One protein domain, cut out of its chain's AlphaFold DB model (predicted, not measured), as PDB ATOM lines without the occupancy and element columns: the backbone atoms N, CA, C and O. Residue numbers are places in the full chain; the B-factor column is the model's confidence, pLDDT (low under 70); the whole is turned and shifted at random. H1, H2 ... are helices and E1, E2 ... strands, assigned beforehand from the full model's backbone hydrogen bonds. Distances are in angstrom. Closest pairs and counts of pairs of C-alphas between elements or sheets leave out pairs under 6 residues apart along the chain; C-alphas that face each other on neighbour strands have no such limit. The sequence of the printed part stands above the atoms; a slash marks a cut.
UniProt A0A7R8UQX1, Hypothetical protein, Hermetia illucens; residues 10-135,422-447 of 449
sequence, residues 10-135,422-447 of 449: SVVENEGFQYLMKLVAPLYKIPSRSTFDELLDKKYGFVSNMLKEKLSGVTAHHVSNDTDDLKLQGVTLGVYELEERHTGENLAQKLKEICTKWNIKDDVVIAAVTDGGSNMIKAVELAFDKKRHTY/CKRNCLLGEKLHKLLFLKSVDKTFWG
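Overview. This is residues 10 to 135 and 422 to 447 of the 449 residues of the protein "Hypothetical protein" of Hermetia illucens (UniProt A0A7R8UQX1). One long helix, H3, is the beam of a loose, flat model: H1 and H2 form a small helical end piece at its start, H6 crosses its middle at a steep tilt, and the hairpin E1 and E2 follows its far end. A separate small lobe, reached through the long stretch 75 to 87, holds H4 and H5 packed together, with H5 also against the two-strand sheet of E3 and E4. The printed part has 152 residues, with seven named helices and four named strands in the order H1 H2 H3 E1 E2 H4 E3 H5 E4 H6 H7; E1 and E2 are antiparallel, E3 and E4 parallel. The class is mostly helix, the radius of gyration of the C-alphas is 19.2 A, and the spans are 58 by 44 by 23 A.

Arrangement. Start at H1, residues 10 to 13, which is close to but not clearly touching H2, residues 15 to 24; their closest C-alphas, Val 12 and Gln 18, are 6.7 A apart. H1 only just touches H3, residues 33 to 57, with 3 pairs of C-alphas within 8 A, the closest being Ser 10 and Arg 33 at 6.3 A. Next comes the hairpin of E1, residues 61 to 64, and E2, residues 71 to 74, where N 62 and O 73 are 3.1 A apart, within hydrogen-bond range. H4, residues 88 to 101, touches H5, residues 118 to 128, the same way at a steep tilt of 41 degrees, closest at the C-alphas of Gly 88 and Ala 123, 4.2 A. E3, residues 112 to 114, H5 and E4, residues 133 to 135, form a strand-helix-strand unit, two parallel neighbour strands with a helix between them in the chain, and its crossover is right-handed; look for N 134 and O 112, 3.0 A. After the cut, H6, residues 430 to 440, touches residues 40 to 47 of H3 alone, the same way at a steep tilt of 59 degrees, closest at the C-alphas of Tyr 44 and Lys 434, 6.1 A. H7, residues 443 to 446, is close to H3 but not clearly touching, with the C-alphas of Val 47 and Phe 445 7.0 A apart. H3 and H4 are apart. H2, H4, H5 and H6 have every O i to N i+4 pair within hydrogen-bond range, H3 has 20 of 21, and H1 and H7 are too short for such a pair.

Along the chain. Find C-alpha 10 at (199.660, 139.368, 169.992), where H1 begins; H2 then measures 14.3 A. From C-alpha 33 at (204.624, 142.503, 172.205), H3 runs 36.0 A. H4 is 19.9 A long, H5 15.5 A and H6 15.7 A; H7 ends at C-alpha 446, (193.429, 158.629, 175.165).

Size, cuts and confidence. The C-alphas farthest apart, Pro 26 and Lys 130, are 58.7 A from each other. Residues 136 to 421 are not printed, and C-alphas 135 and 422 stand 32.1 A apart across that cut. The link from E2 to H4 is long. Confidence is under 70 in residues 56 to 69, 422 to 429 and 447.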
ATOM      1  N   SER A  10     199.133 140.161 171.114       82.56
ATOM      2  CA  SER A  10     199.660 139.368 169.992       82.56
ATOM      3  C   SER A  10     199.125 139.793 168.619       82.56
ATOM      4  O   SER A  10     199.714 139.423 167.610       82.56
ATOM      5  N   VAL A  11     198.069 140.618 168.538       86.75
ATOM      6  CA  VAL A  11     197.562 141.154 167.263       86.75
ATOM      7  C   VAL A  11     198.649 141.856 166.443       86.75
ATOM      8  O   VAL A  11     198.615 141.823 165.218       86.75
ATOM      9  N   VAL A  12     199.650 142.437 167.108       88.25
ATOM     10  CA  VAL A  12     200.768 143.151 166.468       88.25
ATOM     11  C   VAL A  12     201.748 142.214 165.750       88.25
ATOM     12  O   VAL A  12     202.530 142.648 164.904       88.25
ATOM     13  N   GLU A  13     201.677 140.919 166.054       87.75
ATOM     14  CA  GLU A  13     202.482 139.850 165.457       87.75
ATOM     15  C   GLU A  13     201.741 139.147 164.304       87.75
ATOM     16  O   GLU A  13     202.350 138.389 163.555       87.75
ATOM     17  N   ASN A  14     200.443 139.416 164.116       90.19
ATOM     18  CA  ASN A  14     199.649 138.784 163.065       90.19
ATOM     19  C   ASN A  14     200.043 139.300 161.673       90.19
ATOM     20  O   ASN A  14     200.016 140.508 161.422       90.19
ATOM     21  N   GLU A  15     200.287 138.383 160.731       92.94
ATOM     22  CA  GLU A  15     200.713 138.699 159.357       92.94
ATOM     23  C   GLU A  15     199.799 139.720 158.663       92.94
ATOM     24  O   GLU A  15     200.276 140.698 158.089       92.94
ATOM     25  N   GLY A  16     198.476 139.544 158.768       94.75
ATOM     26  CA  GLY A  16     197.503 140.458 158.162       94.75
ATOM     27  C   GLY A  16     197.546 141.872 158.750       94.75
ATOM     28  O   GLY A  16     197.461 142.851 158.010       94.75
ATOM     29  N   PHE A  17     197.738 142.000 160.068       92.00
ATOM     30  CA  PHE A  17     197.874 143.303 160.723       92.00
ATOM     31  C   PHE A  17     199.185 143.987 160.321       92.00
ATOM     32  O   PHE A  17     199.201 145.175 160.005       92.00
ATOM     33  N   GLN A  18     200.284 143.232 160.260       92.88
ATOM     34  CA  GLN A  18     201.574 143.754 159.814       92.88
ATOM     35  C   GLN A  18     201.545 144.201 158.351       92.88
ATOM     36  O   GLN A  18     202.088 145.255 158.020       92.88
ATOM     37  N   TYR A  19     200.893 143.430 157.477       95.38
ATOM     38  CA  TYR A  19     200.689 143.801 156.080       95.38
ATOM     39  C   TYR A  19     199.874 145.095 155.957       95.38
ATOM     40  O   TYR A  19     200.302 146.023 155.271       95.38
ATOM     41  N   LEU A  20     198.760 145.203 156.689       95.06
ATOM     42  CA  LEU A  20     197.942 146.416 156.734       95.06
ATOM     43  C   LEU A  20     198.760 147.640 157.167       95.06
ATOM     44  O   LEU A  20     198.724 148.674 156.505       95.06
ATOM     45  N   MET A  21     199.534 147.524 158.247       94.44
ATOM     46  CA  MET A  21     200.355 148.628 158.749       94.44
ATOM     47  C   MET A  21     201.463 149.030 157.770       94.44
ATOM     48  O   MET A  21     201.730 150.220 157.634       94.44
ATOM     49  N   LYS A  22     202.059 148.083 157.034       93.94
ATOM     50  CA  LYS A  22     203.022 148.391 155.961       93.94
ATOM     51  C   LYS A  22     202.392 149.190 154.819       93.94
ATOM     52  O   LYS A  22     203.076 150.018 154.232       93.94
ATOM     53  N   LEU A  23     201.116 148.957 154.507       95.00
ATOM     54  CA  LEU A  23     200.398 149.716 153.479       95.00
ATOM     55  C   LEU A  23     199.983 151.107 153.969       95.00
ATOM     56  O   LEU A  23     200.174 152.092 153.264       95.00
ATOM     57  N   VAL A  24     199.403 151.185 155.169       96.25
ATOM     58  CA  VAL A  24     198.795 152.421 155.689       96.25
ATOM     59  C   VAL A  24     199.839 153.366 156.295       96.25
ATOM     60  O   VAL A  24     199.697 154.582 156.206       96.25
ATOM     61  N   ALA A  25     200.893 152.825 156.907       94.00
ATOM     62  CA  ALA A  25     201.947 153.585 157.574       94.00
ATOM     63  C   ALA A  25     203.325 152.907 157.389       94.00
ATOM     64  O   ALA A  25     203.902 152.408 158.357       94.00
ATOM     65  N   PRO A  26     203.897 152.903 156.167       92.31
ATOM     66  CA  PRO A  26     205.105 152.137 155.825       92.31
ATOM     67  C   PRO A  26     206.347 152.484 156.661       92.31
ATOM     68  O   PRO A  26     207.225 151.643 156.841       92.31
ATOM     69  N   LEU A  27     206.430 153.713 157.178       94.31
ATOM     70  CA  LEU A  27     207.550 154.176 158.008       94.31
ATOM     71  C   LEU A  27     207.366 153.870 159.503       94.31
ATOM     72  O   LEU A  27     208.306 154.022 160.284       94.31
ATOM     73  N   TYR A  28     206.171 153.449 159.924       92.25
ATOM     74  CA  TYR A  28     205.895 153.130 161.318       92.25
ATOM     75  C   TYR A  28     206.418 151.733 161.660       92.25
ATOM     76  O   TYR A  28     205.936 150.719 161.152       92.25
ATOM     77  N   LYS A  29     207.391 151.666 162.571       90.50
ATOM     78  CA  LYS A  29     207.851 150.394 163.134       90.50
ATOM     79  C   LYS A  29     206.879 149.948 164.215       90.50
ATOM     80  O   LYS A  29     206.813 150.558 165.279       90.50
ATOM     81  N   ILE A  30     206.142 148.877 163.934       90.19
ATOM     82  CA  ILE A  30     205.217 148.274 164.894       90.19
ATOM     83  C   ILE A  30     206.026 147.807 166.118       90.19
ATOM     84  O   ILE A  30     206.957 147.015 165.951       90.19
ATOM     85  N   PRO A  31     205.711 148.290 167.333       90.44
ATOM     86  CA  PRO A  31     206.395 147.847 168.540       90.44
ATOM     87  C   PRO A  31     206.204 146.350 168.798       90.44
ATOM     88  O   PRO A  31     205.189 145.762 168.422       90.44
ATOM     89  N   SER A  32     207.171 145.742 169.485       88.56
ATOM     90  CA  SER A  32     207.075 144.338 169.892       88.56
ATOM     91  C   SER A  32     205.980 144.129 170.940       88.56
ATOM     92  O   SER A  32     205.573 145.068 171.632       88.56
ATOM     93  N   ARG A  33     205.552 142.876 171.131       85.56
ATOM     94  CA  ARG A  33     204.624 142.503 172.205       85.56
ATOM     95  C   ARG A  33     205.102 142.952 173.592       85.56
ATOM     96  O   ARG A  33     204.307 143.505 174.344       85.56
ATOM     97  N   SER A  34     206.387 142.768 173.906       86.31
ATOM     98  CA  SER A  34     206.983 143.220 175.175       86.31
ATOM     99  C   SER A  34     206.910 144.742 175.322       86.31
ATOM    100  O   SER A  34     206.541 145.247 176.378       86.31
ATOM    101  N   THR A  35     207.170 145.480 174.243       88.94
ATOM    102  CA  THR A  35     207.041 146.940 174.253       88.94
ATOM    103  C   THR A  35     205.592 147.365 174.498       88.94
ATOM    104  O   THR A  35     205.343 148.296 175.258       88.94
ATOM    105  N   PHE A  36     204.616 146.678 173.900       87.00
ATOM    106  CA  PHE A  36     203.203 146.949 174.164       87.00
ATOM    107  C   PHE A  36     202.770 146.585 175.588       87.00
ATOM    108  O   PHE A  36     201.943 147.304 176.143       87.00
ATOM    109  N   ASP A  37     203.330 145.531 176.185       84.38
ATOM    110  CA  ASP A  37     203.115 145.204 177.601       84.38
ATOM    111  C   ASP A  37     203.577 146.369 178.501       84.38
ATOM    112  O   ASP A  37     202.807 146.861 179.326       84.38
ATOM    113  N   GLU A  38     204.785 146.898 178.289       87.94
ATOM    114  CA  GLU A  38     205.286 148.051 179.054       87.94
ATOM    115  C   GLU A  38     204.454 149.321 178.833       87.94
ATOM    116  O   GLU A  38     204.204 150.092 179.766       87.94
ATOM    117  N   LEU A  39     204.021 149.571 177.593       88.62
ATOM    118  CA  LEU A  39     203.161 150.708 177.267       88.62
ATOM    119  C   LEU A  39     201.787 150.583 177.933       88.62
ATOM    120  O   LEU A  39     201.242 151.592 178.391       88.62
ATOM    121  N   LEU A  40     201.239 149.366 178.012       88.25
ATOM    122  CA  LEU A  40     199.992 149.086 178.717       88.25
ATOM    123  C   LEU A  40     200.130 149.424 180.203       88.25
ATOM    124  O   LEU A  40     199.277 150.131 180.738       88.25
ATOM    125  N   ASP A  41     201.215 148.986 180.841       88.50
ATOM    126  CA  ASP A  41     201.483 149.246 182.257       88.50
ATOM    127  C   ASP A  41     201.672 150.734 182.545       88.50
ATOM    128  O   ASP A  41     201.038 151.274 183.456       88.50
ATOM    129  N   LYS A  42     202.468 151.431 181.725       89.69
ATOM    130  CA  LYS A  42     202.656 152.886 181.834       89.69
ATOM    131  C   LYS A  42     201.335 153.632 181.667       89.69
ATOM    132  O   LYS A  42     201.017 154.513 182.468       89.69
ATOM    133  N   LYS A  43     200.535 153.270 180.656       89.19
ATOM    134  CA  LYS A  43     199.241 153.919 180.401       89.19
ATOM    135  C   LYS A  43     198.243 153.631 181.518       89.19
ATOM    136  O   LYS A  43     197.562 154.553 181.959       89.19
ATOM    137  N   TYR A  44     198.178 152.390 181.997       89.75
ATOM    138  CA  TYR A  44     197.372 152.014 183.154       89.75
ATOM    139  C   TYR A  44     197.783 152.816 184.392       89.75
ATOM    140  O   TYR A  44     196.919 153.404 185.036       89.75
ATOM    141  N   GLY A  45     199.079 152.904 184.702       89.25
ATOM    142  CA  GLY A  45     199.591 153.675 185.838       89.25
ATOM    143  C   GLY A  45     199.188 155.147 185.768       89.25
ATOM    144  O   GLY A  45     198.605 155.674 186.710       89.25
ATOM    145  N   PHE A  46     199.392 155.784 184.612       88.06
ATOM    146  CA  PHE A  46     199.012 157.181 184.395       88.06
ATOM    147  C   PHE A  46     197.502 157.418 184.558       88.06
ATOM    148  O   PHE A  46     197.080 158.280 185.328       88.06
ATOM    149  N   VAL A  47     196.673 156.637 183.858       87.38
ATOM    150  CA  VAL A  47     195.213 156.824 183.858       87.38
ATOM    151  C   VAL A  47     194.598 156.434 185.204       87.38
ATOM    152  O   VAL A  47     193.686 157.109 185.675       87.38
ATOM    153  N   SER A  48     195.095 155.372 185.847       88.00
ATOM    154  CA  SER A  48     194.613 154.959 187.168       88.00
ATOM    155  C   SER A  48     194.961 155.981 188.243       88.00
ATOM    156  O   SER A  48     194.091 156.278 189.047       88.00
ATOM    157  N   ASN A  49     196.155 156.582 188.234       86.44
ATOM    158  CA  ASN A  49     196.501 157.643 189.184       86.44
ATOM    159  C   ASN A  49     195.628 158.889 188.991       86.44
ATOM    160  O   ASN A  49     195.046 159.371 189.958       86.44
ATOM    161  N   MET A  50     195.431 159.329 187.744       83.31
ATOM    162  CA  MET A  50     194.529 160.445 187.437       83.31
ATOM    163  C   MET A  50     193.096 160.171 187.915       83.31
ATOM    164  O   MET A  50     192.427 161.047 188.459       83.31
ATOM    165  N   LEU A  51     192.609 158.940 187.736       81.38
ATOM    166  CA  LEU A  51     191.290 158.556 188.226       81.38
ATOM    167  C   LEU A  51     191.244 158.401 189.743       81.38
ATOM    168  O   LEU A  51     190.228 158.754 190.316       81.38
ATOM    169  N   LYS A  52     192.299 157.930 190.412       83.94
ATOM    170  CA  LYS A  52     192.357 157.897 191.882       83.94
ATOM    171  C   LYS A  52     192.251 159.295 192.474       83.94
ATOM    172  O   LYS A  52     191.534 159.466 193.449       83.94
ATOM    173  N   GLU A  53     192.900 160.288 191.872       77.81
ATOM    174  CA  GLU A  53     192.759 161.688 192.289       77.81
ATOM    175  C   GLU A  53     191.313 162.165 192.115       77.81
ATOM    176  O   GLU A  53     190.701 162.640 193.072       77.81
ATOM    177  N   LYS A  54     190.704 161.926 190.944       73.44
ATOM    178  CA  LYS A  54     189.287 162.261 190.705       73.44
ATOM    179  C   LYS A  54     188.331 161.511 191.645       73.44
ATOM    180  O   LYS A  54     187.361 162.094 192.127       73.44
ATOM    181  N   LEU A  55     188.611 160.240 191.936       70.94
ATOM    182  CA  LEU A  55     187.779 159.375 192.775       70.94
ATOM    183  C   LEU A  55     187.944 159.652 194.273       70.94
ATOM    184  O   LEU A  55     186.996 159.495 195.040       70.94
ATOM    185  N   SER A  56     189.117 160.128 194.694       58.09
ATOM    186  CA  SER A  56     189.334 160.634 196.054       58.09
ATOM    187  C   SER A  56     188.457 161.857 196.358       58.09
ATOM    188  O   SER A  56     188.201 162.150 197.526       58.09
ATOM    189  N   GLY A  57     187.932 162.509 195.308       42.09
ATOM    190  CA  GLY A  57     186.898 163.537 195.380       42.09
ATOM    191  C   GLY A  57     185.450 163.057 195.160       42.09
ATOM    192  O   GLY A  57     184.551 163.706 195.688       42.09
ATOM    193  N   VAL A  58     185.173 161.975 194.399       40.56
ATOM    194  CA  VAL A  58     183.797 161.501 194.060       40.56
ATOM    195  C   VAL A  58     183.724 159.987 193.695       40.56
ATOM    196  O   VAL A  58     184.674 159.384 193.237       40.56
ATOM    197  N   THR A  59     182.559 159.352 193.867       39.72
ATOM    198  CA  THR A  59     182.210 157.907 193.780       39.72
ATOM    199  C   THR A  59     182.565 157.144 192.468       39.72
ATOM    200  O   THR A  59     182.648 157.715 191.394       39.72
ATOM    201  N   ALA A  60     182.688 155.802 192.504       43.06
ATOM    202  CA  ALA A  60     183.068 154.941 191.356       43.06
ATOM    203  C   ALA A  60     182.158 155.021 190.098       43.06
ATOM    204  O   ALA A  60     182.624 154.812 188.976       43.06
ATOM    205  N   HIS A  61     180.880 155.371 190.276       55.12
ATOM    206  CA  HIS A  61     180.084 156.050 189.254       55.12
ATOM    207  C   HIS A  61     179.984 157.507 189.685       55.12
ATOM    208  O   HIS A  61     179.351 157.798 190.704       55.12
ATOM    209  N   HIS A  62     180.624 158.410 188.952       58.97
ATOM    210  CA  HIS A  62     180.629 159.826 189.296       58.97
ATOM    211  C   HIS A  62     180.005 160.652 188.190       58.97
ATOM    212  O   HIS A  62     179.852 160.230 187.041       58.97
ATOM    213  N   VAL A  63     179.643 161.863 188.579       52.41
ATOM    214  CA  VAL A  63     179.335 162.932 187.651       52.41
ATOM    215  C   VAL A  63     180.613 163.749 187.504       52.41
ATOM    216  O   VAL A  63     181.098 164.286 188.500       52.41
ATOM    217  N   SER A  64     181.194 163.787 186.303       52.25
ATOM    218  CA  SER A  64     182.350 164.655 186.049       52.25
ATOM    219  C   SER A  64     181.889 166.113 185.960       52.25
ATOM    220  O   SER A  64     180.837 166.391 185.382       52.25
ATOM    221  N   ASN A  65     182.679 167.019 186.548       51.72
ATOM    222  CA  ASN A  65     182.530 168.475 186.437       51.72
ATOM    223  C   ASN A  65     183.494 169.073 185.386       51.72
ATOM    224  O   ASN A  65     183.664 170.286 185.353       51.72
ATOM    225  N   ASP A  66     184.179 168.249 184.578       50.97
ATOM    226  CA  ASP A  66     185.247 168.715 183.668       50.97
ATOM    227  C   ASP A  66     184.727 169.611 182.524       50.97
ATOM    228  O   ASP A  66     185.504 170.256 181.827       50.97
ATOM    229  N   THR A  67     183.410 169.666 182.334       47.62
ATOM    230  CA  THR A  67     182.713 170.610 181.455       47.62
ATOM    231  C   THR A  67     181.571 171.232 182.253       47.62
ATOM    232  O   THR A  67     181.089 170.595 183.187       47.62
ATOM    233  N   ASP A  68     181.083 172.420 181.887       52.19
ATOM    234  CA  ASP A  68     179.896 173.041 182.510       52.19
ATOM    235  C   ASP A  68     178.633 172.137 182.519       52.19
ATOM    236  O   ASP A  68     177.653 172.448 183.194       52.19
ATOM    237  N   ASP A  69     178.688 170.971 181.862       61.12
ATOM    238  CA  ASP A  69     177.678 169.917 181.863       61.12
ATOM    239  C   ASP A  69     178.007 168.745 182.807       61.12
ATOM    240  O   ASP A  69     179.031 168.067 182.678       61.12
ATOM    241  N   LEU A  70     177.051 168.415 183.678       71.75
ATOM    242  CA  LEU A  70     177.053 167.211 184.506       71.75
ATOM    243  C   LEU A  70     176.845 165.951 183.645       71.75
ATOM    244  O   LEU A  70     175.747 165.692 183.151       71.75
ATOM    245  N   LYS A  71     177.890 165.124 183.497       72.94
ATOM    246  CA  LYS A  71     177.838 163.872 182.715       72.94
ATOM    247  C   LYS A  71     178.087 162.642 183.577       72.94
ATOM    248  O   LYS A  71     179.058 162.585 184.327       72.94
ATOM    249  N   LEU A  72     177.224 161.637 183.422       77.81
ATOM    250  CA  LEU A  72     177.366 160.343 184.084       77.81
ATOM    251  C   LEU A  72     178.565 159.581 183.512       77.81
ATOM    252  O   LEU A  72     178.628 159.340 182.305       77.81
ATOM    253  N   GLN A  73     179.484 159.163 184.379       75.44
ATOM    254  CA  GLN A  73     180.631 158.338 184.014       75.44
ATOM    255  C   GLN A  73     180.674 157.073 184.873       75.44
ATOM    256  O   GLN A  73     180.478 157.110 186.088       75.44
ATOM    257  N   GLY A  74     180.935 155.938 184.227       78.44
ATOM    258  CA  GLY A  74     181.206 154.663 184.883       78.44
ATOM    259  C   GLY A  74     182.606 154.190 184.525       78.44
ATOM    260  O   GLY A  74     182.998 154.256 183.363       78.44
ATOM    261  N   VAL A  75     183.352 153.716 185.519       79.56
ATOM    262  CA  VAL A  75     184.708 153.188 185.333       79.56
ATOM    263  C   VAL A  75     184.795 151.799 185.952       79.56
ATOM    264  O   VAL A  75     184.329 151.560 187.064       79.56
ATOM    265  N   THR A  76     185.415 150.861 185.239       82.69
ATOM    266  CA  THR A  76     185.663 149.512 185.752       82.69
ATOM    267  C   THR A  76     186.918 149.505 186.618       82.69
ATOM    268  O   THR A  76     188.018 149.461 186.087       82.69
ATOM    269  N   LEU A  77     186.779 149.475 187.946       83.12
ATOM    270  CA  LEU A  77     187.926 149.417 188.877       83.12
ATOM    271  C   LEU A  77     188.767 148.135 188.734       83.12
ATOM    272  O   LEU A  77     189.955 148.093 189.083       83.12
ATOM    273  N   GLY A  78     188.148 147.065 188.240       75.88
ATOM    274  CA  GLY A  78     188.846 145.844 187.892       75.88
ATOM    275  C   GLY A  78     187.957 144.618 187.771       75.88
ATOM    276  O   GLY A  78     186.836 144.595 188.268       75.88
ATOM    277  N   VAL A  79     188.513 143.591 187.130       77.12
ATOM    278  CA  VAL A  79     188.030 142.211 187.175       77.12
ATOM    279  C   VAL A  79     189.093 141.406 187.901       77.12
ATOM    280  O   VAL A  79     190.256 141.439 187.504       77.12
ATOM    281  N   TYR A  80     188.693 140.738 188.977       78.44
ATOM    282  CA  TYR A  80     189.593 139.995 189.846       78.44
ATOM    283  C   TYR A  80     189.162 138.538 189.863       78.44
ATOM    284  O   TYR A  80     187.989 138.239 190.089       78.44
ATOM    285  N   GLU A  81     190.113 137.651 189.594       77.62
ATOM    286  CA  GLU A  81     189.933 136.224 189.811       77.62
ATOM    287  C   GLU A  81     190.009 135.945 191.314       77.62
ATOM    288  O   GLU A  81     190.816 136.542 192.031       77.62
ATOM    289  N   LEU A  82     189.109 135.097 191.798       79.69
ATOM    290  CA  LEU A  82     189.036 134.712 193.199       79.69
ATOM    291  C   LEU A  82     189.485 133.258 193.297       79.69
ATOM    292  O   LEU A  82     188.801 132.361 192.816       79.69
ATOM    293  N   GLU A  83     190.650 133.037 193.898       78.56
ATOM    294  CA  GLU A  83     191.190 131.690 194.129       78.56
ATOM    295  C   GLU A  83     190.579 131.041 195.379       78.56
ATOM    296  O   GLU A  83     190.499 129.820 195.509       78.56
ATOM    297  N   GLU A  84     190.122 131.873 196.312       82.25
ATOM    298  CA  GLU A  84     189.517 131.440 197.562       82.25
ATOM    299  C   GLU A  84     188.023 131.135 197.418       82.25
ATOM    300  O   GLU A  84     187.349 131.533 196.467       82.25
ATOM    301  N   ARG A  85     187.455 130.474 198.434       84.94
ATOM    302  CA  ARG A  85     186.004 130.268 198.510       84.94
ATOM    303  C   ARG A  85     185.285 131.615 198.532       84.94
ATOM    304  O   ARG A  85     185.611 132.488 199.328       84.94
ATOM    305  N   HIS A  86     184.231 131.743 197.728       88.94
ATOM    306  CA  HIS A  86     183.423 132.963 197.615       88.94
ATOM    307  C   HIS A  86     182.482 133.172 198.820       88.94
ATOM    308  O   HIS A  86     181.276 133.358 198.645       88.94
ATOM    309  N   THR A  87     182.997 133.079 200.048       93.69
ATOM    310  CA  THR A  87     182.270 133.397 201.286       93.69
ATOM    311  C   THR A  87     182.036 134.905 201.389       93.69
ATOM    312  O   THR A  87     182.723 135.699 200.744       93.69
ATOM    313  N   GLY A  88     181.062 135.325 202.202       93.94
ATOM    314  CA  GLY A  88     180.809 136.755 202.412       93.94
ATOM    315  C   GLY A  88     182.017 137.489 203.001       93.94
ATOM    316  O   GLY A  88     182.298 138.613 202.606       93.94
ATOM    317  N   GLU A  89     182.762 136.838 203.891       96.19
ATOM    318  CA  GLU A  89     183.974 137.355 204.524       96.19
ATOM    319  C   GLU A  89     185.099 137.610 203.516       96.19
ATOM    320  O   GLU A  89     185.619 138.724 203.448       96.19
ATOM    321  N   ASN A  90     185.430 136.614 202.690       93.88
ATOM    322  CA  ASN A  90     186.522 136.731 201.722       93.88
ATOM    323  C   ASN A  90     186.176 137.781 200.654       93.88
ATOM    324  O   ASN A  90     187.012 138.598 200.269       93.88
ATOM    325  N   LEU A  91     184.910 137.825 200.227       94.00
ATOM    326  CA  LEU A  91     184.412 138.856 199.319       94.00
ATOM    327  C   LEU A  91     184.460 140.256 199.952       94.00
ATOM    328  O   LEU A  91     184.859 141.205 199.278       94.00
ATOM    329  N   ALA A  92     184.097 140.404 201.230       94.94
ATOM    330  CA  ALA A  92     184.181 141.685 201.936       94.94
ATOM    331  C   ALA A  92     185.624 142.188 202.015       94.94
ATOM    332  O   ALA A  92     185.886 143.361 201.746       94.94
ATOM    333  N   GLN A  93     186.563 141.296 202.338       94.25
ATOM    334  CA  GLN A  93     187.983 141.622 202.366       94.25
ATOM    335  C   GLN A  93     188.463 142.091 200.988       94.25
ATOM    336  O   GLN A  93     189.073 143.153 200.884       94.25
ATOM    337  N   LYS A  94     188.100 141.376 199.915       91.38
ATOM    338  CA  LYS A  94     188.443 141.779 198.543       91.38
ATOM    339  C   LYS A  94     187.843 143.131 198.157       91.38
ATOM    340  O   LYS A  94     188.529 143.937 197.535       91.38
ATOM    341  N   LEU A  95     186.601 143.422 198.550       92.06
ATOM    342  CA  LEU A  95     185.992 144.739 198.325       92.06
ATOM    343  C   LEU A  95     186.788 145.855 199.021       92.06
ATOM    344  O   LEU A  95     187.076 146.870 198.385       92.06
ATOM    345  N   LYS A  96     187.210 145.655 200.276       92.25
ATOM    346  CA  LYS A  96     188.028 146.630 201.023       92.25
ATOM    347  C   LYS A  96     189.429 146.802 200.442       92.25
ATOM    348  O   LYS A  96     189.922 147.927 200.353       92.25
ATOM    349  N   GLU A  97     190.061 145.716 200.000       91.62
ATOM    350  CA  GLU A  97     191.350 145.756 199.298       91.62
ATOM    351  C   GLU A  97     191.256 146.596 198.015       91.62
ATOM    352  O   GLU A  97     192.121 147.432 197.749       91.62
ATOM    353  N   ILE A  98     190.175 146.431 197.241       89.06
ATOM    354  CA  ILE A  98     189.920 147.230 196.035       89.06
ATOM    355  C   ILE A  98     189.717 148.702 196.412       89.06
ATOM    356  O   ILE A  98     190.367 149.562 195.821       89.06
ATOM    357  N   CYS A  99     188.875 149.005 197.403       89.56
ATOM    358  CA  CYS A  99     188.668 150.376 197.877       89.56
ATOM    359  C   CYS A  99     189.989 151.039 198.293       89.56
ATOM    360  O   CYS A  99     190.314 152.121 197.804       89.56
ATOM    361  N   THR A 100     190.813 150.335 199.071       90.31
ATOM    362  CA  THR A 100     192.143 150.796 199.500       90.31
ATOM    363  C   THR A 100     193.061 151.058 198.306       90.31
ATOM    364  O   THR A 100     193.660 152.126 198.207       90.31
ATOM    365  N   LYS A 101     193.125 150.135 197.336       88.25
ATOM    366  CA  LYS A 101     193.931 150.286 196.109       88.25
ATOM    367  C   LYS A 101     193.551 151.533 195.304       88.25
ATOM    368  O   LYS A 101     194.411 152.110 194.628       88.25
ATOM    369  N   TRP A 102     192.277 151.919 195.345       87.56
ATOM    370  CA  TRP A 102     191.708 153.048 194.609       87.56
ATOM    371  C   TRP A 102     191.553 154.328 195.444       87.56
ATOM    372  O   TRP A 102     191.001 155.297 194.931       87.56
ATOM    373  N   ASN A 103     192.062 154.365 196.682       87.75
ATOM    374  CA  ASN A 103     191.894 155.482 197.623       87.75
ATOM    375  C   ASN A 103     190.418 155.857 197.871       87.75
ATOM    376  O   ASN A 103     190.090 157.017 198.117       87.75
ATOM    377  N   ILE A 104     189.521 154.871 197.807       86.50
ATOM    378  CA  ILE A 104     188.095 155.028 198.096       86.50
ATOM    379  C   ILE A 104     187.882 154.676 199.564       86.50
ATOM    380  O   ILE A 104     188.201 153.569 199.990       86.50
ATOM    381  N   LYS A 105     187.336 155.612 200.337       85.81
ATOM    382  CA  LYS A 105     186.966 155.358 201.731       85.81
ATOM    383  C   LYS A 105     185.641 154.591 201.807       85.81
ATOM    384  O   LYS A 105     184.751 154.781 200.978       85.81
ATOM    385  N   ASP A 106     185.482 153.747 202.818       83.62
ATOM    386  CA  ASP A 106     184.284 152.907 202.963       83.62
ATOM    387  C   ASP A 106     182.997 153.743 203.151       83.62
ATOM    388  O   ASP A 106     181.923 153.373 202.675       83.62
ATOM    389  N   ASP A 107     183.093 154.910 203.794       82.38
ATOM    390  CA  ASP A 107     181.971 155.802 204.112       82.38
ATOM    391  C   ASP A 107     181.417 156.570 202.898       82.38
ATOM    392  O   ASP A 107     180.222 156.910 202.872       82.38
ATOM    393  N   VAL A 108     182.247 156.784 201.866       83.69
ATOM    394  CA  VAL A 108     181.842 157.450 200.616       83.69
ATOM    395  C   VAL A 108     181.102 156.519 199.653       83.69
ATOM    396  O   VAL A 108     180.479 156.989 198.696       83.69
ATOM    397  N   VAL A 109     181.108 155.204 199.899       87.12
ATOM    398  CA  VAL A 109     180.344 154.239 199.100       87.12
ATOM    399  C   VAL A 109     178.850 154.442 199.353       87.12
ATOM    400  O   VAL A 109     178.322 154.189 200.437       87.12
ATOM    401  N   ILE A 110     178.138 154.926 198.334       88.00
ATOM    402  CA  ILE A 110     176.714 155.263 198.453       88.00
ATOM    403  C   ILE A 110     175.828 154.031 198.362       88.00
ATOM    404  O   ILE A 110     174.903 153.890 199.166       88.00
ATOM    405  N   ALA A 111     176.122 153.164 197.396       91.06
ATOM    406  CA  ALA A 111     175.397 151.933 197.146       91.06
ATOM    407  C   ALA A 111     176.305 150.897 196.469       91.06
ATOM    408  O   ALA A 111     177.145 151.247 195.641       91.06
ATOM    409  N   ALA A 112     176.080 149.626 196.785       91.69
ATOM    410  CA  ALA A 112     176.634 148.473 196.096       91.69
ATOM    411  C   ALA A 112     175.477 147.642 195.532       91.69
ATOM    412  O   ALA A 112     174.636 147.135 196.281       91.69
ATOM    413  N   VAL A 113     175.426 147.532 194.203       90.81
ATOM    414  CA  VAL A 113     174.335 146.863 193.486       90.81
ATOM    415  C   VAL A 113     174.764 145.469 193.052       90.81
ATOM    416  O   VAL A 113     175.699 145.322 192.268       90.81
ATOM    417  N   THR A 114     174.085 144.442 193.563       90.81
ATOM    418  CA  THR A 114     174.432 143.030 193.318       90.81
ATOM    419  C   THR A 114     173.203 142.215 192.920       90.81
ATOM    420  O   THR A 114     172.071 142.668 193.081       90.81
ATOM    421  N   ASP A 115     173.394 141.000 192.411       86.44
ATOM    422  CA  ASP A 115     172.297 140.067 192.103       86.44
ATOM    423  C   ASP A 115     171.504 139.613 193.346       86.44
ATOM    424  O   ASP A 115     170.404 139.082 193.223       86.44
ATOM    425  N   GLY A 116     172.014 139.878 194.552       87.38
ATOM    426  CA  GLY A 116     171.376 139.473 195.796       87.38
ATOM    427  C   GLY A 116     171.734 138.063 196.256       87.38
ATOM    428  O   GLY A 116     171.043 137.528 197.124       87.38
ATOM    429  N   GLY A 117     172.800 137.458 195.722       90.19
ATOM    430  CA  GLY A 117     173.370 136.240 196.294       90.19
ATOM    431  C   GLY A 117     173.710 136.442 197.775       90.19
ATOM    432  O   GLY A 117     174.250 137.481 198.158       90.19
ATOM    433  N   SER A 118     173.407 135.454 198.622       93.75
ATOM    434  CA  SER A 118     173.570 135.558 200.084       93.75
ATOM    435  C   SER A 118     174.985 135.974 200.498       93.75
ATOM    436  O   SER A 118     175.147 136.841 201.356       93.75
ATOM    437  N   ASN A 119     176.007 135.425 199.835       94.88
ATOM    438  CA  ASN A 119     177.403 135.783 200.081       94.88
ATOM    439  C   ASN A 119     177.710 137.228 199.666       94.88
ATOM    440  O   ASN A 119     178.410 137.920 200.396       94.88
ATOM    441  N   MET A 120     177.144 137.723 198.559       93.12
ATOM    442  CA  MET A 120     177.312 139.116 198.121       93.12
ATOM    443  C   MET A 120     176.627 140.104 199.067       93.12
ATOM    444  O   MET A 120     177.189 141.156 199.359       93.12
ATOM    445  N   ILE A 121     175.429 139.774 199.566       94.38
ATOM    446  CA  ILE A 121     174.727 140.597 200.565       94.38
ATOM    447  C   ILE A 121     175.579 140.702 201.829       94.38
ATOM    448  O   ILE A 121     175.863 141.807 202.288       94.38
ATOM    449  N   LYS A 122     176.040 139.557 202.345       96.50
ATOM    450  CA  LYS A 122     176.906 139.500 203.527       96.50
ATOM    451  C   LYS A 122     178.217 140.259 203.306       96.50
ATOM    452  O   LYS A 122     178.661 140.974 204.196       96.50
ATOM    453  N   ALA A 123     178.803 140.156 202.115       95.62
ATOM    454  CA  ALA A 123     180.028 140.866 201.770       95.62
ATOM    455  C   ALA A 123     179.857 142.387 201.828       95.62
ATOM    456  O   ALA A 123     180.673 143.076 202.432       95.62
ATOM    457  N   VAL A 124     178.776 142.911 201.241       94.94
ATOM    458  CA  VAL A 124     178.470 144.349 201.278       94.94
ATOM    459  C   VAL A 124     178.156 144.810 202.700       94.94
ATOM    460  O   VAL A 124     178.607 145.880 203.099       94.94
ATOM    461  N   GLU A 125     177.429 144.008 203.477       95.69
ATOM    462  CA  GLU A 125     177.128 144.305 204.880       95.69
ATOM    463  C   GLU A 125     178.404 144.445 205.723       95.69
ATOM    464  O   GLU A 125     178.557 145.441 206.428       95.69
ATOM    465  N   LEU A 126     179.345 143.505 205.583       96.19
ATOM    466  CA  LEU A 126     180.642 143.523 206.271       96.19
ATOM    467  C   LEU A 126     181.597 144.614 205.745       96.19
ATOM    468  O   LEU A 126     182.452 145.103 206.490       96.19
ATOM    469  N   ALA A 127     181.487 144.972 204.463       94.31
ATOM    470  CA  ALA A 127     182.355 145.959 203.832       94.31
ATOM    471  C   ALA A 127     181.912 147.405 204.092       94.31
ATOM    472  O   ALA A 127     182.748 148.225 204.459       94.31
ATOM    473  N   PHE A 128     180.622 147.713 203.919       92.38
ATOM    474  CA  PHE A 128     180.138 149.093 203.777       92.38
ATOM    475  C   PHE A 128     178.893 149.449 204.601       92.38
ATOM    476  O   PHE A 128     178.489 150.610 204.540       92.38
ATOM    477  N   ASP A 129     178.299 148.508 205.356       92.38
ATOM    478  CA  ASP A 129     176.959 148.556 205.987       92.38
ATOM    479  C   ASP A 129     175.843 147.976 205.095       92.38
ATOM    480  O   ASP A 129     175.744 148.238 203.891       92.38
ATOM    481  N   LYS A 130     174.938 147.214 205.720       90.62
ATOM    482  CA  LYS A 130     173.764 146.596 205.093       90.62
ATOM    483  C   LYS A 130     172.906 147.583 204.300       90.62
ATOM    484  O   LYS A 130     172.381 147.227 203.249       90.62
ATOM    485  N   LYS A 131     172.780 148.833 204.757       90.19
ATOM    486  CA  LYS A 131     171.983 149.876 204.084       90.19
ATOM    487  C   LYS A 131     172.555 150.313 202.733       90.19
ATOM    488  O   LYS A 131     171.858 150.985 201.976       90.19
ATOM    489  N   ARG A 132     173.822 149.988 202.449       91.25
ATOM    490  CA  ARG A 132     174.472 150.269 201.162       91.25
ATOM    491  C   ARG A 132     174.160 149.200 200.126       91.25
ATOM    492  O   ARG A 132     174.316 149.459 198.938       91.25
ATOM    493  N   HIS A 133     173.710 148.016 200.537       93.31
ATOM    494  CA  HIS A 133     173.299 146.987 199.591       93.31
ATOM    495  C   HIS A 133     172.006 147.384 198.879       93.31
ATOM    496  O   HIS A 133     171.068 147.922 199.469       93.31
ATOM    497  N   THR A 134     171.948 147.123 197.579       91.56
ATOM    498  CA  THR A 134     170.720 147.199 196.794       91.56
ATOM    499  C   THR A 134     170.715 146.082 195.757       91.56
ATOM    500  O   THR A 134     171.738 145.740 195.168       91.56
ATOM    501  N   TYR A 135     169.547 145.492 195.527       92.06
ATOM    502  CA  TYR A 135     169.390 144.455 194.514       92.06
ATOM    503  C   TYR A 135     169.435 145.052 193.108       92.06
ATOM    504  O   TYR A 135     168.835 146.091 192.833       92.06
ATOM    505  N   CYS A 422     189.551 132.481 174.546       55.72
ATOM    506  CA  CYS A 422     190.064 132.347 173.184       55.72
ATOM    507  C   CYS A 422     191.330 131.465 173.186       55.72
ATOM    508  O   CYS A 422     192.394 131.909 173.612       55.72
ATOM    509  N   LYS A 423     191.212 130.234 172.650       43.47
ATOM    510  CA  LYS A 423     192.183 129.104 172.620       43.47
ATOM    511  C   LYS A 423     193.635 129.399 172.163       43.47
ATOM    512  O   LYS A 423     194.435 128.474 172.079       43.47
ATOM    513  N   ARG A 424     193.997 130.647 171.854       45.97
ATOM    514  CA  ARG A 424     195.354 131.089 171.477       45.97
ATOM    515  C   ARG A 424     195.874 132.307 172.259       45.97
ATOM    516  O   ARG A 424     197.020 132.684 172.051       45.97
ATOM    517  N   ASN A 425     195.080 132.909 173.150       52.94
ATOM    518  CA  ASN A 425     195.372 134.214 173.753       52.94
ATOM    519  C   ASN A 425     195.010 134.281 175.248       52.94
ATOM    520  O   ASN A 425     194.285 135.183 175.654       52.94
ATOM    521  N   CYS A 426     195.517 133.359 176.076       50.47
ATOM    522  CA  CYS A 426     195.349 133.426 177.534       50.47
ATOM    523  C   CYS A 426     196.025 134.682 178.121       50.47
ATOM    524  O   CYS A 426     197.148 134.634 178.622       50.47
ATOM    525  N   LEU A 427     195.342 135.823 178.066       56.72
ATOM    526  CA  LEU A 427     195.606 136.978 178.916       56.72
ATOM    527  C   LEU A 427     194.943 136.679 180.263       56.72
ATOM    528  O   LEU A 427     193.818 137.098 180.508       56.72
ATOM    529  N   LEU A 428     195.606 135.884 181.100       56.62
ATOM    530  CA  LEU A 428     195.145 135.601 182.461       56.62
ATOM    531  C   LEU A 428     195.729 136.624 183.448       56.62
ATOM    532  O   LEU A 428     196.809 137.180 183.229       56.62
ATOM    533  N   GLY A 429     194.991 136.887 184.527       67.50
ATOM    534  CA  GLY A 429     195.445 137.704 185.653       67.50
ATOM    535  C   GLY A 429     195.525 139.214 185.390       67.50
ATOM    536  O   GLY A 429     194.615 139.837 184.837       67.50
ATOM    537  N   GLU A 430     196.628 139.827 185.828       70.56
ATOM    538  CA  GLU A 430     196.800 141.284 185.949       70.56
ATOM    539  C   GLU A 430     196.666 142.045 184.614       70.56
ATOM    540  O   GLU A 430     196.211 143.188 184.576       70.56
ATOM    541  N   LYS A 431     197.007 141.411 183.489       77.31
ATOM    542  CA  LYS A 431     196.943 142.049 182.163       77.31
ATOM    543  C   LYS A 431     195.508 142.264 181.685       77.31
ATOM    544  O   LYS A 431     195.192 143.313 181.123       77.31
ATOM    545  N   LEU A 432     194.632 141.291 181.934       76.25
ATOM    546  CA  LEU A 432     193.216 141.379 181.577       76.25
ATOM    547  C   LEU A 432     192.526 142.499 182.356       76.25
ATOM    548  O   LEU A 432     191.777 143.290 181.782       76.25
ATOM    549  N   HIS A 433     192.851 142.606 183.646       79.81
ATOM    550  CA  HIS A 433     192.416 143.694 184.520       79.81
ATOM    551  C   HIS A 433     192.766 145.073 183.933       79.81
ATOM    552  O   HIS A 433     191.871 145.904 183.751       79.81
ATOM    553  N   LYS A 434     194.036 145.294 183.568       85.81
ATOM    554  CA  LYS A 434     194.519 146.571 183.011       85.81
ATOM    555  C   LYS A 434     193.847 146.911 181.682       85.81
ATOM    556  O   LYS A 434     193.452 148.058 181.463       85.81
ATOM    557  N   LEU A 435     193.674 145.914 180.812       82.25
ATOM    558  CA  LEU A 435     193.037 146.088 179.508       82.25
ATOM    559  C   LEU A 435     191.565 146.491 179.658       82.25
ATOM    560  O   LEU A 435     191.135 147.467 179.042       82.25
ATOM    561  N   LEU A 436     190.805 145.787 180.500       79.94
ATOM    562  CA  LEU A 436     189.390 146.083 180.743       79.94
ATOM    563  C   LEU A 436     189.194 147.443 181.422       79.94
ATOM    564  O   LEU A 436     188.291 148.186 181.035       79.94
ATOM    565  N   PHE A 437     190.071 147.812 182.362       85.50
ATOM    566  CA  PHE A 437     190.082 149.157 182.938       85.50
ATOM    567  C   PHE A 437     190.263 150.222 181.849       85.50
ATOM    568  O   PHE A 437     189.407 151.093 181.689       85.50
ATOM    569  N   LEU A 438     191.318 150.118 181.035       85.94
ATOM    570  CA  LEU A 438     191.609 151.080 179.966       85.94
ATOM    571  C   LEU A 438     190.525 151.101 178.874       85.94
ATOM    572  O   LEU A 438     190.273 152.140 178.262       85.94
ATOM    573  N   LYS A 439     189.837 149.981 178.640       83.56
ATOM    574  CA  LYS A 439     188.656 149.941 177.771       83.56
ATOM    575  C   LYS A 439     187.509 150.788 178.319       83.56
ATOM    576  O   LYS A 439     186.826 151.443 177.533       83.56
ATOM    577  N   SER A 440     187.301 150.741 179.635       79.44
ATOM    578  CA  SER A 440     186.167 151.377 180.311       79.44
ATOM    579  C   SER A 440     186.270 152.901 180.400       79.44
ATOM    580  O   SER A 440     185.242 153.566 180.444       79.44
ATOM    581  N   VAL A 441     187.483 153.468 180.389       81.31
ATOM    582  CA  VAL A 441     187.663 154.924 180.530       81.31
ATOM    583  C   VAL A 441     187.204 155.695 179.290       81.31
ATOM    584  O   VAL A 441     187.195 155.168 178.172       81.31
ATOM    585  N   ASP A 442     186.855 156.968 179.459       77.19
ATOM    586  CA  ASP A 442     186.414 157.834 178.361       77.19
ATOM    587  C   ASP A 442     187.509 158.052 177.287       77.19
ATOM    588  O   ASP A 442     188.702 157.839 177.531       77.19
ATOM    589  N   LYS A 443     187.116 158.400 176.052       75.56
ATOM    590  CA  LYS A 443     188.045 158.635 174.926       75.56
ATOM    591  C   LYS A 443     188.997 159.798 175.180       75.56
ATOM    592  O   LYS A 443     190.140 159.719 174.737       75.56
ATOM    593  N   THR A 444     188.582 160.793 175.951       74.06
ATOM    594  CA  THR A 444     189.418 161.934 176.355       74.06
ATOM    595  C   THR A 444     190.722 161.502 177.039       74.06
ATOM    596  O   THR A 444     191.785 162.036 176.733       74.06
ATOM    597  N   PHE A 445     190.706 160.436 177.848       73.31
ATOM    598  CA  PHE A 445     191.914 159.886 178.492       73.31
ATOM    599  C   PHE A 445     192.931 159.273 177.506       73.31
ATOM    600  O   PHE A 445     194.056 158.921 177.887       73.31
ATOM    601  N   TRP A 446     192.561 159.131 176.230       72.94
ATOM    602  CA  TRP A 446     193.429 158.629 175.165       72.94
ATOM    603  C   TRP A 446     194.111 159.734 174.354       72.94
ATOM    604  O   TRP A 446     194.956 159.399 173.531       72.94
ATOM    605  N   GLY A 447     193.828 161.015 174.622       63.75
ATOM    606  CA  GLY A 447     194.489 162.142 173.949       63.75
ATOM    607  C   GLY A 447     194.017 162.387 172.513       63.75
ATOM    608  O   GLY A 447     194.718 163.035 171.744       63.75
TER     609      GLY A 447